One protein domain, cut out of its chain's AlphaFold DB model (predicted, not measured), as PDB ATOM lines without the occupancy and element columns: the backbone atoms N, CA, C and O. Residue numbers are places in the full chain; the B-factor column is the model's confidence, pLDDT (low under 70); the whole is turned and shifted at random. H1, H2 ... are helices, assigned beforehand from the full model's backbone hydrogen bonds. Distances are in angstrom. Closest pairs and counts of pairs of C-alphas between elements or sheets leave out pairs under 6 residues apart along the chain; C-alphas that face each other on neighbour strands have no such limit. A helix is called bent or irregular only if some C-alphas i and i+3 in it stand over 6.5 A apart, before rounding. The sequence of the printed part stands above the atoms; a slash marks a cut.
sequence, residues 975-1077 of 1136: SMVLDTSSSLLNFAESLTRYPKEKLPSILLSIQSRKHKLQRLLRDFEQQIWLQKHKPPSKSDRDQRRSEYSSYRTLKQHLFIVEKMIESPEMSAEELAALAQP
ATOM      1  N   SER A 975     192.968 196.841 277.111       49.16
ATOM      2  CA  SER A 975     192.728 198.091 276.376       49.16
ATOM      3  C   SER A 975     193.872 198.452 275.416       49.16
ATOM      4  O   SER A 975     193.654 198.586 274.213       49.16
ATOM      5  N   MET A 976     195.120 198.487 275.901       49.31
ATOM      6  CA  MET A 976     196.285 198.875 275.084       49.31
ATOM      7  C   MET A 976     196.719 197.820 274.050       49.31
ATOM      8  O   MET A 976     197.404 198.147 273.086       49.31
ATOM      9  N   VAL A 977     196.358 196.546 274.241       52.28
ATOM     10  CA  VAL A 977     196.855 195.422 273.417       52.28
ATOM     11  C   VAL A 977     195.893 195.066 272.275       52.28
ATOM     12  O   VAL A 977     196.293 194.444 271.288       52.28
ATOM     13  N   LEU A 978     194.617 195.449 272.386       53.06
ATOM     14  CA  LEU A 978     193.578 195.120 271.404       53.06
ATOM     15  C   LEU A 978     193.400 196.164 270.293       53.06
ATOM     16  O   LEU A 978     192.694 195.871 269.318       53.06
ATOM     17  N   ASP A 979     194.029 197.336 270.407       60.03
ATOM     18  CA  ASP A 979     193.879 198.417 269.436       60.03
ATOM     19  C   ASP A 979     194.676 198.169 268.144       60.03
ATOM     20  O   ASP A 979     195.802 198.627 267.936       60.03
ATOM     21  N   THR A 980     194.035 197.443 267.230       54.38
ATOM     22  CA  THR A 980     194.524 197.181 265.872       54.38
ATOM     23  C   THR A 980     194.481 198.399 264.929       54.38
ATOM     24  O   THR A 980     194.736 198.216 263.739       54.38
ATOM     25  N   SER A 981     194.156 199.606 265.416       54.19
ATOM     26  CA  SER A 981     194.328 200.870 264.676       54.19
ATOM     27  C   SER A 981     195.702 201.521 264.902       54.19
ATOM     28  O   SER A 981     196.137 202.334 264.084       54.19
ATOM     29  N   SER A 982     196.408 201.134 265.972       67.06
ATOM     30  CA  SER A 982     197.737 201.654 266.311       67.06
ATOM     31  C   SER A 982     198.796 201.366 265.234       67.06
ATOM     32  O   SER A 982     198.739 200.371 264.506       67.06
ATOM     33  N   SER A 983     199.795 202.250 265.129       80.25
ATOM     34  CA  SER A 983     200.939 202.037 264.234       80.25
ATOM     35  C   SER A 983     201.819 200.878 264.734       80.25
ATOM     36  O   SER A 983     201.917 200.641 265.938       80.25
ATOM     37  N   LEU A 984     202.519 200.187 263.823       84.25
ATOM     38  CA  LEU A 984     203.451 199.105 264.190       84.25
ATOM     39  C   LEU A 984     204.560 199.580 265.144       84.25
ATOM     40  O   LEU A 984     205.013 198.801 265.980       84.25
ATOM     41  N   LEU A 985     204.977 200.843 265.014       83.62
ATOM     42  CA  LEU A 985     205.983 201.466 265.869       83.62
ATOM     43  C   LEU A 985     205.394 201.746 267.255       83.62
ATOM     44  O   LEU A 985     205.967 201.303 268.242       83.62
ATOM     45  N   ASN A 986     204.196 202.337 267.335       84.00
ATOM     46  CA  ASN A 986     203.487 202.580 268.599       84.00
ATOM     47  C   ASN A 986     203.203 201.266 269.350       84.00
ATOM     48  O   ASN A 986     203.302 201.219 270.576       84.00
ATOM     49  N   PHE A 987     202.871 200.189 268.627       87.06
ATOM     50  CA  PHE A 987     202.693 198.860 269.209       87.06
ATOM     51  C   PHE A 987     204.016 198.293 269.746       87.06
ATOM     52  O   PHE A 987     204.051 197.832 270.885       87.06
ATOM     53  N   ALA A 988     205.110 198.367 268.977       86.69
ATOM     54  CA  ALA A 988     206.429 197.921 269.430       86.69
ATOM     55  C   ALA A 988     206.920 198.721 270.653       86.69
ATOM     56  O   ALA A 988     207.354 198.130 271.635       86.69
ATOM     57  N   GLU A 989     206.760 200.045 270.641       85.31
ATOM     58  CA  GLU A 989     207.047 200.956 271.757       85.31
ATOM     59  C   GLU A 989     206.203 200.691 273.013       85.31
ATOM     60  O   GLU A 989     206.667 200.870 274.140       85.31
ATOM     61  N   SER A 990     204.939 200.301 272.839       83.94
ATOM     62  CA  SER A 990     204.077 199.915 273.961       83.94
ATOM     63  C   SER A 990     204.506 198.568 274.539       83.94
ATOM     64  O   SER A 990     204.403 198.354 275.744       83.94
ATOM     65  N   LEU A 991     205.022 197.673 273.689       82.38
ATOM     66  CA  LEU A 991     205.482 196.344 274.076       82.38
ATOM     67  C   LEU A 991     206.854 196.375 274.770       82.38
ATOM     68  O   LEU A 991     207.024 195.683 275.769       82.38
ATOM     69  N   THR A 992     207.810 197.197 274.321       82.50
ATOM     70  CA  THR A 992     209.126 197.333 274.985       82.50
ATOM     71  C   THR A 992     209.021 197.938 276.387       82.50
ATOM     72  O   THR A 992     209.838 197.622 277.250       82.50
ATOM     73  N   ARG A 993     207.985 198.748 276.646       79.38
ATOM     74  CA  ARG A 993     207.629 199.271 277.979       79.38
ATOM     75  C   ARG A 993     206.797 198.293 278.830       79.38
ATOM     76  O   ARG A 993     206.475 198.610 279.972       79.38
ATOM     77  N   TYR A 994     206.424 197.124 278.302       80.81
ATOM     78  CA  TYR A 994     205.533 196.165 278.964       80.81
ATOM     79  C   TYR A 994     206.310 195.102 279.774       80.81
ATOM     80  O   TYR A 994     207.360 194.635 279.324       80.81
ATOM     81  N   PRO A 995     205.820 194.656 280.952       80.50
ATOM     82  CA  PRO A 995     206.490 193.630 281.755       80.50
ATOM     83  C   PRO A 995     206.670 192.307 280.992       80.50
ATOM     84  O   PRO A 995     205.697 191.647 280.614       80.50
ATOM     85  N   LYS A 996     207.935 191.896 280.820       77.88
ATOM     86  CA  LYS A 996     208.353 190.749 279.990       77.88
ATOM     87  C   LYS A 996     207.677 189.425 280.388       77.88
ATOM     88  O   LYS A 996     207.292 188.650 279.516       77.88
ATOM     89  N   GLU A 997     207.417 189.219 281.678       77.56
ATOM     90  CA  GLU A 997     206.679 188.069 282.237       77.56
ATOM     91  C   GLU A 997     205.279 187.861 281.632       77.56
ATOM     92  O   GLU A 997     204.787 186.737 281.561       77.56
ATOM     93  N   LYS A 998     204.620 188.941 281.190       78.31
ATOM     94  CA  LYS A 998     203.240 188.915 280.680       78.31
ATOM     95  C   LYS A 998     203.163 188.830 279.147       78.31
ATOM     96  O   LYS A 998     202.071 188.729 278.595       78.31
ATOM     97  N   LEU A 999     204.296 188.793 278.438       80.19
ATOM     98  CA  LEU A 999     204.325 188.613 276.978       80.19
ATOM     99  C   LEU A 999     203.688 187.291 276.489       80.19
ATOM    100  O   LEU A 999     202.999 187.329 275.466       80.19
ATOM    101  N   PRO A1000     203.809 186.138 277.188       81.69
ATOM    102  CA  PRO A1000     203.161 184.896 276.755       81.69
ATOM    103  C   PRO A1000     201.624 184.960 276.721       81.69
ATOM    104  O   PRO A1000     201.008 184.304 275.880       81.69
ATOM    105  N   SER A1001     200.975 185.761 277.578       76.12
ATOM    106  CA  SER A1001     199.510 185.906 277.544       76.12
ATOM    107  C   SER A1001     199.052 186.792 276.378       76.12
ATOM    108  O   SER A1001     198.077 186.460 275.697       76.12
ATOM    109  N   ILE A1002     199.810 187.853 276.069       80.50
ATOM    110  CA  ILE A1002     199.631 188.674 274.859       80.50
ATOM    111  C   ILE A1002     199.795 187.816 273.597       80.50
ATOM    112  O   ILE A1002     198.945 187.865 272.703       80.50
ATOM    113  N   LEU A1003     200.840 186.984 273.545       84.56
ATOM    114  CA  LEU A1003     201.114 186.068 272.437       84.56
ATOM    115  C   LEU A1003     199.903 185.164 272.145       84.56
ATOM    116  O   LEU A1003     199.427 185.109 271.007       84.56
ATOM    117  N   LEU A1004     199.355 184.511 273.173       79.31
ATOM    118  CA  LEU A1004     198.179 183.640 273.051       79.31
ATOM    119  C   LEU A1004     196.920 184.403 272.602       79.31
ATOM    120  O   LEU A1004     196.175 183.910 271.750       79.31
ATOM    121  N   SER A1005     196.704 185.620 273.111       80.88
ATOM    122  CA  SER A1005     195.582 186.484 272.711       80.88
ATOM    123  C   SER A1005     195.639 186.844 271.218       80.88
ATOM    124  O   SER A1005     194.682 186.610 270.468       80.88
ATOM    125  N   ILE A1006     196.800 187.310 270.740       85.44
ATOM    126  CA  ILE A1006     197.013 187.678 269.333       85.44
ATOM    127  C   ILE A1006     196.920 186.442 268.427       85.44
ATOM    128  O   ILE A1006     196.271 186.499 267.377       85.44
ATOM    129  N   GLN A1007     197.487 185.299 268.832       87.94
ATOM    130  CA  GLN A1007     197.352 184.038 268.093       87.94
ATOM    131  C   GLN A1007     195.884 183.593 267.974       87.94
ATOM    132  O   GLN A1007     195.463 183.192 266.884       87.94
ATOM    133  N   SER A1008     195.087 183.723 269.041       80.25
ATOM    134  CA  SER A1008     193.650 183.415 269.039       80.25
ATOM    135  C   SER A1008     192.864 184.330 268.088       80.25
ATOM    136  O   SER A1008     192.179 183.842 267.180       80.25
ATOM    137  N   ARG A1009     193.035 185.658 268.200       81.94
ATOM    138  CA  ARG A1009     192.372 186.656 267.333       81.94
ATOM    139  C   ARG A1009     192.756 186.461 265.858       81.94
ATOM    140  O   ARG A1009     191.872 186.417 265.000       81.94
ATOM    141  N   LYS A1010     194.043 186.211 265.569       92.56
ATOM    142  CA  LYS A1010     194.546 185.824 264.236       92.56
ATOM    143  C   LYS A1010     193.843 184.569 263.711       92.56
ATOM    144  O   LYS A1010     193.412 184.559 262.563       92.56
ATOM    145  N   HIS A1011     193.711 183.512 264.517       86.75
ATOM    146  CA  HIS A1011     193.081 182.263 264.077       86.75
ATOM    147  C   HIS A1011     191.562 182.361 263.895       86.75
ATOM    148  O   HIS A1011     191.044 181.697 262.996       86.75
ATOM    149  N   LYS A1012     190.849 183.190 264.675       88.00
ATOM    150  CA  LYS A1012     189.423 183.493 264.443       88.00
ATOM    151  C   LYS A1012     189.234 184.155 263.075       88.00
ATOM    152  O   LYS A1012     188.449 183.676 262.261       88.00
ATOM    153  N   LEU A1013     190.035 185.180 262.782       89.00
ATOM    154  CA  LEU A1013     189.981 185.916 261.517       89.00
ATOM    155  C   LEU A1013     190.441 185.067 260.315       89.00
ATOM    156  O   LEU A1013     189.849 185.122 259.243       89.00
ATOM    157  N   GLN A1014     191.427 184.185 260.516       91.12
ATOM    158  CA  GLN A1014     191.859 183.203 259.516       91.12
ATOM    159  C   GLN A1014     190.782 182.148 259.196       91.12
ATOM    160  O   GLN A1014     190.887 181.487 258.166       91.12
ATOM    161  N   ARG A1015     189.792 181.898 260.067       87.31
ATOM    162  CA  ARG A1015     188.626 181.061 259.718       87.31
ATOM    163  C   ARG A1015     187.698 181.863 258.812       87.31
ATOM    164  O   ARG A1015     187.679 181.562 257.627       87.31
ATOM    165  N   LEU A1016     187.155 182.978 259.314       90.75
ATOM    166  CA  LEU A1016     186.268 183.892 258.575       90.75
ATOM    167  C   LEU A1016     186.740 184.182 257.141       90.75
ATOM    168  O   LEU A1016     185.964 184.046 256.201       90.75
ATOM    169  N   LEU A1017     188.023 184.518 256.957       92.25
ATOM    170  CA  LEU A1017     188.580 184.759 255.625       92.25
ATOM    171  C   LEU A1017     188.576 183.503 254.739       92.25
ATOM    172  O   LEU A1017     188.200 183.601 253.583       92.25
ATOM    173  N   ARG A1018     188.943 182.317 255.245       89.25
ATOM    174  CA  ARG A1018     188.889 181.072 254.447       89.25
ATOM    175  C   ARG A1018     187.465 180.635 254.136       89.25
ATOM    176  O   ARG A1018     187.235 180.119 253.049       89.25
ATOM    177  N   ASP A1019     186.543 180.837 255.067       88.19
ATOM    178  CA  ASP A1019     185.140 180.467 254.898       88.19
ATOM    179  C   ASP A1019     184.507 181.357 253.804       88.19
ATOM    180  O   ASP A1019     183.846 180.855 252.896       88.19
ATOM    181  N   PHE A1020     184.851 182.652 253.789       91.50
ATOM    182  CA  PHE A1020     184.534 183.599 252.711       91.50
ATOM    183  C   PHE A1020     185.215 183.253 251.369       91.50
ATOM    184  O   PHE A1020     184.550 183.197 250.335       91.50
ATOM    185  N   GLU A1021     186.522 182.950 251.359       89.62
ATOM    186  CA  GLU A1021     187.221 182.513 250.136       89.62
ATOM    187  C   GLU A1021     186.623 181.206 249.570       89.62
ATOM    188  O   GLU A1021     186.577 181.033 248.350       89.62
ATOM    189  N   GLN A1022     186.118 180.311 250.429       88.44
ATOM    190  CA  GLN A1022     185.419 179.088 250.032       88.44
ATOM    191  C   GLN A1022     184.013 179.375 249.478       88.44
ATOM    192  O   GLN A1022     183.640 178.763 248.480       88.44
ATOM    193  N   GLN A1023     183.256 180.316 250.055       88.19
ATOM    194  CA  GLN A1023     181.957 180.753 249.516       88.19
ATOM    195  C   GLN A1023     182.097 181.313 248.091       88.19
ATOM    196  O   GLN A1023     181.378 180.879 247.191       88.19
ATOM    197  N   ILE A1024     183.077 182.192 247.853       87.88
ATOM    198  CA  ILE A1024     183.367 182.726 246.509       87.88
ATOM    199  C   ILE A1024     183.770 181.603 245.544       87.88
ATOM    200  O   ILE A1024     183.316 181.576 244.399       87.88
ATOM    201  N   TRP A1025     184.591 180.650 245.997       81.94
ATOM    202  CA  TRP A1025     185.005 179.516 245.170       81.94
ATOM    203  C   TRP A1025     183.835 178.587 244.807       81.94
ATOM    204  O   TRP A1025     183.788 178.070 243.691       81.94
ATOM    205  N   LEU A1026     182.868 178.401 245.710       87.56
ATOM    206  CA  LEU A1026     181.648 177.637 245.435       87.56
ATOM    207  C   LEU A1026     180.724 178.374 244.455       87.56
ATOM    208  O   LEU A1026     180.248 177.752 243.513       87.56
ATOM    209  N   GLN A1027     180.531 179.688 244.616       86.62
ATOM    210  CA  GLN A1027     179.656 180.493 243.749       86.62
ATOM    211  C   GLN A1027     180.232 180.767 242.350       86.62
ATOM    212  O   GLN A1027     179.480 180.850 241.384       86.62
ATOM    213  N   LYS A1028     181.553 180.969 242.228       84.44
ATOM    214  CA  LYS A1028     182.198 181.457 240.988       84.44
ATOM    215  C   LYS A1028     183.173 180.456 240.354       84.44
ATOM    216  O   LYS A1028     183.767 180.769 239.322       84.44
ATOM    217  N   HIS A1029     183.398 179.301 240.992       83.06
ATOM    218  CA  HIS A1029     184.377 178.259 240.614       83.06
ATOM    219  C   HIS A1029     185.802 178.770 240.327       83.06
ATOM    220  O   HIS A1029     186.600 178.131 239.640       83.06
ATOM    221  N   LYS A1030     186.139 179.937 240.881       77.88
ATOM    222  CA  LYS A1030     187.380 180.682 240.660       77.88
ATOM    223  C   LYS A1030     187.901 181.191 242.009       77.88
ATOM    224  O   LYS A1030     187.105 181.407 242.922       77.88
ATOM    225  N   PRO A1031     189.225 181.359 242.177       78.94
ATOM    226  CA  PRO A1031     189.766 181.983 243.379       78.94
ATOM    227  C   PRO A1031     189.292 183.447 243.490       78.94
ATOM    228  O   PRO A1031     189.068 184.076 242.453       78.94
ATOM    229  N   PRO A1032     189.198 184.007 244.712       85.75
ATOM    230  CA  PRO A1032     188.763 185.382 244.946       85.75
ATOM    231  C   PRO A1032     189.486 186.400 244.062       85.75
ATOM    232  O   PRO A1032     190.720 186.508 244.093       85.75
ATOM    233  N   SER A1033     188.714 187.166 243.293       84.31
ATOM    234  CA  SER A1033     189.222 188.296 242.520       84.31
ATOM    235  C   SER A1033     189.565 189.481 243.435       84.31
ATOM    236  O   SER A1033     189.373 189.439 244.654       84.31
ATOM    237  N   LYS A1034     190.109 190.561 242.860       84.25
ATOM    238  CA  LYS A1034     190.464 191.759 243.636       84.25
ATOM    239  C   LYS A1034     189.225 192.405 244.274       84.25
ATOM    240  O   LYS A1034     189.261 192.699 245.463       84.25
ATOM    241  N   SER A1035     188.135 192.545 243.518       81.75
ATOM    242  CA  SER A1035     186.863 193.095 244.002       81.75
ATOM    243  C   SER A1035     186.197 192.198 245.048       81.75
ATOM    244  O   SER A1035     185.717 192.713 246.054       81.75
ATOM    245  N   ASP A1036     186.248 190.868 244.887       85.88
ATOM    246  CA  ASP A1036     185.737 189.945 245.914       85.88
ATOM    247  C   ASP A1036     186.485 190.125 247.249       85.88
ATOM    248  O   ASP A1036     185.885 190.136 248.318       85.88
ATOM    249  N   ARG A1037     187.810 190.317 247.204       84.69
ATOM    250  CA  ARG A1037     188.612 190.579 248.411       84.69
ATOM    251  C   ARG A1037     188.369 191.954 249.012       84.69
ATOM    252  O   ARG A1037     188.463 192.101 250.230       84.69
ATOM    253  N   ASP A1038     188.043 192.941 248.185       84.88
ATOM    254  CA  ASP A1038     187.738 194.291 248.645       84.88
ATOM    255  C   ASP A1038     186.443 194.343 249.484       84.88
ATOM    256  O   ASP A1038     186.375 195.128 250.428       84.88
ATOM    257  N   GLN A1039     185.491 193.422 249.271       85.50
ATOM    258  CA  GLN A1039     184.304 193.240 250.129       85.50
ATOM    259  C   GLN A1039     184.642 192.860 251.592       85.50
ATOM    260  O   GLN A1039     183.824 193.052 252.488       85.50
ATOM    261  N   ARG A1040     185.846 192.331 251.854       85.75
ATOM    262  CA  ARG A1040     186.370 191.994 253.197       85.75
ATOM    263  C   ARG A1040     187.725 192.661 253.462       85.75
ATOM    264  O   ARG A1040     188.576 192.121 254.175       85.75
ATOM    265  N   ARG A1041     187.964 193.836 252.855       83.44
ATOM    266  CA  ARG A1041     189.248 194.565 252.923       83.44
ATOM    267  C   ARG A1041     189.682 194.831 254.367       83.44
ATOM    268  O   ARG A1041     190.862 194.675 254.680       83.44
ATOM    269  N   SER A1042     188.736 195.187 255.234       83.44
ATOM    270  CA  SER A1042     188.909 195.361 256.681       83.44
ATOM    271  C   SER A1042     189.528 194.124 257.335       83.44
ATOM    272  O   SER A1042     190.580 194.212 257.962       83.44
ATOM    273  N   GLU A1043     188.942 192.950 257.124       88.38
ATOM    274  CA  GLU A1043     189.357 191.686 257.726       88.38
ATOM    275  C   GLU A1043     190.698 191.194 257.170       88.38
ATOM    276  O   GLU A1043     191.544 190.727 257.936       88.38
ATOM    277  N   TYR A1044     190.947 191.354 255.866       87.06
ATOM    278  CA  TYR A1044     192.270 191.091 255.288       87.06
ATOM    279  C   TYR A1044     193.343 192.036 255.856       87.06
ATOM    280  O   TYR A1044     194.465 191.591 256.120       87.06
ATOM    281  N   SER A1045     193.005 193.310 256.086       86.06
ATOM    282  CA  SER A1045     193.899 194.295 256.704       86.06
ATOM    283  C   SER A1045     194.200 193.933 258.160       86.06
ATOM    284  O   SER A1045     195.356 193.702 258.506       86.06
ATOM    285  N   SER A1046     193.175 193.730 258.997       85.44
ATOM    286  CA  SER A1046     193.349 193.323 260.396       85.44
ATOM    287  C   SER A1046     194.082 191.982 260.537       85.44
ATOM    288  O   SER A1046     194.873 191.815 261.462       85.44
ATOM    289  N   TYR A1047     193.894 191.028 259.615       89.31
ATOM    290  CA  TYR A1047     194.659 189.775 259.597       89.31
ATOM    291  C   TYR A1047     196.140 189.997 259.263       89.31
ATOM    292  O   TYR A1047     197.003 189.311 259.818       89.31
ATOM    293  N   ARG A1048     196.457 190.969 258.400       88.56
ATOM    294  CA  ARG A1048     197.838 191.399 258.155       88.56
ATOM    295  C   ARG A1048     198.429 192.069 259.397       88.56
ATOM    296  O   ARG A1048     199.457 191.585 259.864       88.56
ATOM    297  N   THR A1049     197.763 193.066 259.978       87.62
ATOM    298  CA  THR A1049     198.205 193.749 261.208       87.62
ATOM    299  C   THR A1049     198.463 192.751 262.339       87.62
ATOM    300  O   THR A1049     199.553 192.721 262.900       87.62
ATOM    301  N   LEU A1050     197.539 191.814 262.592       90.25
ATOM    302  CA  LEU A1050     197.712 190.765 263.608       90.25
ATOM    303  C   LEU A1050     198.892 189.822 263.325       90.25
ATOM    304  O   LEU A1050     199.479 189.301 264.269       90.25
ATOM    305  N   LYS A1051     199.274 189.591 262.061       90.25
ATOM    306  CA  LYS A1051     200.501 188.842 261.732       90.25
ATOM    307  C   LYS A1051     201.777 189.652 261.968       90.25
ATOM    308  O   LYS A1051     202.802 189.048 262.265       90.25
ATOM    309  N   GLN A1052     201.724 190.973 261.823       91.56
ATOM    310  CA  GLN A1052     202.853 191.868 262.080       91.56
ATOM    311  C   GLN A1052     203.063 192.044 263.593       91.56
ATOM    312  O   GLN A1052     204.166 191.830 264.081       91.56
ATOM    313  N   HIS A1053     201.986 192.289 264.347       90.19
ATOM    314  CA  HIS A1053     202.005 192.365 265.814       90.19
ATOM    315  C   HIS A1053     202.452 191.037 266.438       90.19
ATOM    316  O   HIS A1053     203.256 191.031 267.366       90.19
ATOM    317  N   LEU A1054     201.991 189.902 265.892       91.62
ATOM    318  CA  LEU A1054     202.437 188.584 266.341       91.62
ATOM    319  C   LEU A1054     203.954 188.408 266.196       91.62
ATOM    320  O   LEU A1054     204.595 187.967 267.141       91.62
ATOM    321  N   PHE A1055     204.520 188.783 265.047       92.38
ATOM    322  CA  PHE A1055     205.962 188.692 264.817       92.38
ATOM    323  C   PHE A1055     206.764 189.604 265.753       92.38
ATOM    324  O   PHE A1055     207.812 189.185 266.224       92.38
ATOM    325  N   ILE A1056     206.271 190.811 266.063       90.06
ATOM    326  CA  ILE A1056     206.910 191.711 267.040       90.06
ATOM    327  C   ILE A1056     206.971 191.039 268.422       90.06
ATOM    328  O   ILE A1056     208.032 191.017 269.038       90.06
ATOM    329  N   VAL A1057     205.873 190.423 268.881       89.56
ATOM    330  CA  VAL A1057     205.843 189.695 270.166       89.56
ATOM    331  C   VAL A1057     206.739 188.453 270.137       89.56
ATOM    332  O   VAL A1057     207.513 188.246 271.065       89.56
ATOM    333  N   GLU A1058     206.679 187.647 269.072       90.44
ATOM    334  CA  GLU A1058     207.531 186.459 268.902       90.44
ATOM    335  C   GLU A1058     209.024 186.855 268.895       90.44
ATOM    336  O   GLU A1058     209.818 186.258 269.621       90.44
ATOM    337  N   LYS A1059     209.408 187.930 268.190       90.38
ATOM    338  CA  LYS A1059     210.796 188.416 268.150       90.38
ATOM    339  C   LYS A1059     211.278 189.061 269.441       90.38
ATOM    340  O   LYS A1059     212.432 188.859 269.795       90.38
ATOM    341  N   MET A1060     210.433 189.791 270.166       84.00
ATOM    342  CA  MET A1060     210.836 190.395 271.440       84.00
ATOM    343  C   MET A1060     210.960 189.357 272.575       84.00
ATOM    344  O   MET A1060     211.654 189.605 273.558       84.00
ATOM    345  N   ILE A1061     210.334 188.180 272.425       86.19
ATOM    346  CA  ILE A1061     210.577 187.001 273.274       86.19
ATOM    347  C   ILE A1061     211.895 186.305 272.883       86.19
ATOM    348  O   ILE A1061     212.648 185.896 273.762       86.19
ATOM    349  N   GLU A1062     212.203 186.188 271.586       85.19
ATOM    350  CA  GLU A1062     213.461 185.595 271.092       85.19
ATOM    351  C   GLU A1062     214.703 186.490 271.288       85.19
ATOM    352  O   GLU A1062     215.826 185.992 271.312       85.19
ATOM    353  N   SER A1063     214.539 187.814 271.347       84.44
ATOM    354  CA  SER A1063     215.639 188.793 271.353       84.44
ATOM    355  C   SER A1063     215.230 190.051 272.140       84.44
ATOM    356  O   SER A1063     214.767 191.033 271.557       84.44
ATOM    357  N   PRO A1064     215.368 190.039 273.481       77.69
ATOM    358  CA  PRO A1064     214.733 191.006 274.386       77.69
ATOM    359  C   PRO A1064     215.475 192.352 274.533       77.69
ATOM    360  O   PRO A1064     215.177 193.105 275.468       77.69
ATOM    361  N   GLU A1065     216.432 192.626 273.640       79.44
ATOM    362  CA  GLU A1065     217.293 193.822 273.584       79.44
ATOM    363  C   GLU A1065     217.092 194.646 272.292       79.44
ATOM    364  O   GLU A1065     217.621 195.747 272.181       79.44
ATOM    365  N   MET A1066     216.307 194.140 271.328       82.56
ATOM    366  CA  MET A1066     215.990 194.834 270.070       82.56
ATOM    367  C   MET A1066     215.227 196.145 270.313       82.56
ATOM    368  O   MET A1066     214.313 196.187 271.143       82.56
ATOM    369  N   SER A1067     215.515 197.190 269.531       88.31
ATOM    370  CA  SER A1067     214.753 198.441 269.600       88.31
ATOM    371  C   SER A1067     213.340 198.306 269.008       88.31
ATOM    372  O   SER A1067     213.059 197.453 268.159       88.31
ATOM    373  N   ALA A1068     212.430 199.189 269.432       86.56
ATOM    374  CA  ALA A1068     211.067 199.237 268.900       86.56
ATOM    375  C   ALA A1068     211.034 199.560 267.392       86.56
ATOM    376  O   ALA A1068     210.192 199.028 266.666       86.56
ATOM    377  N   GLU A1069     211.970 200.384 266.913       87.19
ATOM    378  CA  GLU A1069     212.080 200.782 265.507       87.19
ATOM    379  C   GLU A1069     212.521 199.612 264.620       87.19
ATOM    380  O   GLU A1069     211.886 199.344 263.598       87.19
ATOM    381  N   GLU A1070     213.534 198.846 265.036       87.38
ATOM    382  CA  GLU A1070     213.983 197.639 264.329       87.38
ATOM    383  C   GLU A1070     212.891 196.563 264.296       87.38
ATOM    384  O   GLU A1070     212.622 195.979 263.242       87.38
ATOM    385  N   LEU A1071     212.216 196.318 265.428       88.44
ATOM    386  CA  LEU A1071     211.100 195.370 265.506       88.44
ATOM    387  C   LEU A1071     209.954 195.775 264.566       88.44
ATOM    388  O   LEU A1071     209.417 194.929 263.844       88.44
ATOM    389  N   ALA A1072     209.609 197.065 264.524       87.94
ATOM    390  CA  ALA A1072     208.604 197.588 263.606       87.94
ATOM    391  C   ALA A1072     209.048 197.456 262.138       87.94
ATOM    392  O   ALA A1072     208.263 196.985 261.310       87.94
ATOM    393  N   ALA A1073     210.297 197.806 261.809       88.25
ATOM    394  CA  ALA A1073     210.866 197.708 260.464       88.25
ATOM    395  C   ALA A1073     210.865 196.262 259.936       88.25
ATOM    396  O   ALA A1073     210.353 196.002 258.843       88.25
ATOM    397  N   LEU A1074     211.331 195.302 260.744       89.12
ATOM    398  CA  LEU A1074     211.309 193.871 260.422       89.12
ATOM    399  C   LEU A1074     209.875 193.326 260.254       89.12
ATOM    400  O   LEU A1074     209.655 192.386 259.486       89.12
ATOM    401  N   ALA A1075     208.879 193.939 260.903       89.12
ATOM    402  CA  ALA A1075     207.471 193.578 260.756       89.12
ATOM    403  C   ALA A1075     206.790 194.171 259.501       89.12
ATOM    404  O   ALA A1075     205.831 193.582 258.991       89.12
ATOM    405  N   GLN A1076     207.257 195.295 258.941       85.94
ATOM    406  CA  GLN A1076     206.658 195.935 257.751       85.94
ATOM    407  C   GLN A1076     206.474 195.036 256.499       85.94
ATOM    408  O   GLN A1076     205.420 195.150 255.846       85.94
ATOM    409  N   PRO A1077     207.426 194.156 256.107       84.06
ATOM    410  CA  PRO A1077     207.243 193.269 254.953       84.06
ATOM    411  C   PRO A1077     206.223 192.149 255.207       84.06
ATOM    412  O   PRO A1077     205.682 191.576 254.256       84.06
TER     413      PRO A1077
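Overview. This is residues 975 to 1077 of the 1136 residues of the protein "Hypothetical protein" of Spirometra erinaceieuropaei (UniProt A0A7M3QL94). Two long helices make this rod-like domain: H3 runs almost its full length, and after a turn through the short H4 the chain folds back so that H5 lies side by side with H3, running the opposite way. At the end away from H4, the two shorter helices H2 and H6 pack on the later part of H5, while the low-confidence H1 lies near H2 and H3. The printed part has 103 residues with six named helices, H1 to H6 in chain order, and no named strand; the class is all helix. The whole is only just loose, close to compact, with a radius of gyration of the C-alphas of 15.8 A and spans of 49 by 24 by 23 A.

Along the chain. Find C-alpha 975 at (192.728, 198.091, 276.376), where H1, residues 975 to 978, begins. Next comes H2, residues 984 to 992. From C-alpha 996 at (208.353, 190.749, 279.990), H3 runs through residues 996 to 1028, 47.9 A from first to last C-alpha. H3 is irregular: C-alphas 997 and 1000 are 7.2 A apart. H4 is residues 1034 to 1038, and H5, residues 1041 to 1062, is 31.6 A long. H6, residues 1068 to 1075, ends with C-alpha 1075 at (207.471, 193.578, 260.756).

Arrangement. Start at the hub, H5, which touches H2, H3 and H6. H5 and H3 touch at a shallow tilt of 31 degrees, opposite ways; look at their closest C-alphas, Lys 1010 and Leu 1050, 5.9 A apart. With residues 1052 to 1060 alone, H5 touches H2 and H6. Its closest C-alphas with H2 are Ile 1056 and Ala 988, 6.7 A apart, at a shallow tilt of 34 degrees, only just short of steep, the same way. With H6 they are Gln 1052 and Ala 1075, 5.1 A apart, at a steep tilt of 57 degrees, opposite ways. H2 and H6 touch at a steep tilt of 53 degrees, opposite ways, with C-alphas 988 and 1068 closest at 4.9 A. H3 and H6 are apart. H4 is close to but not clearly touching H3, where the C-alphas of Ile 1024 and Asp 1036 are closest at 7.6 A. H1 is close to but not clearly touching H3, with the C-alphas of Val 977 and Ile 1002 closest at 7.4 A. Every O i to N i+4 pair is within hydrogen-bond range in H2, H4, H5 and H6, and 25 of 29 are in H3; H1 is too short for such a pair.

Size, cuts and confidence. Look for the two C-alphas farthest apart at Gln 1027 and Glu 1065, 49.8 A from each other. The printed part has no cut, and the five links between its helices are tight. In the B-factor column you will find the mean pLDDT of the printed part at 83.2, with residues 975 to 982 under 70.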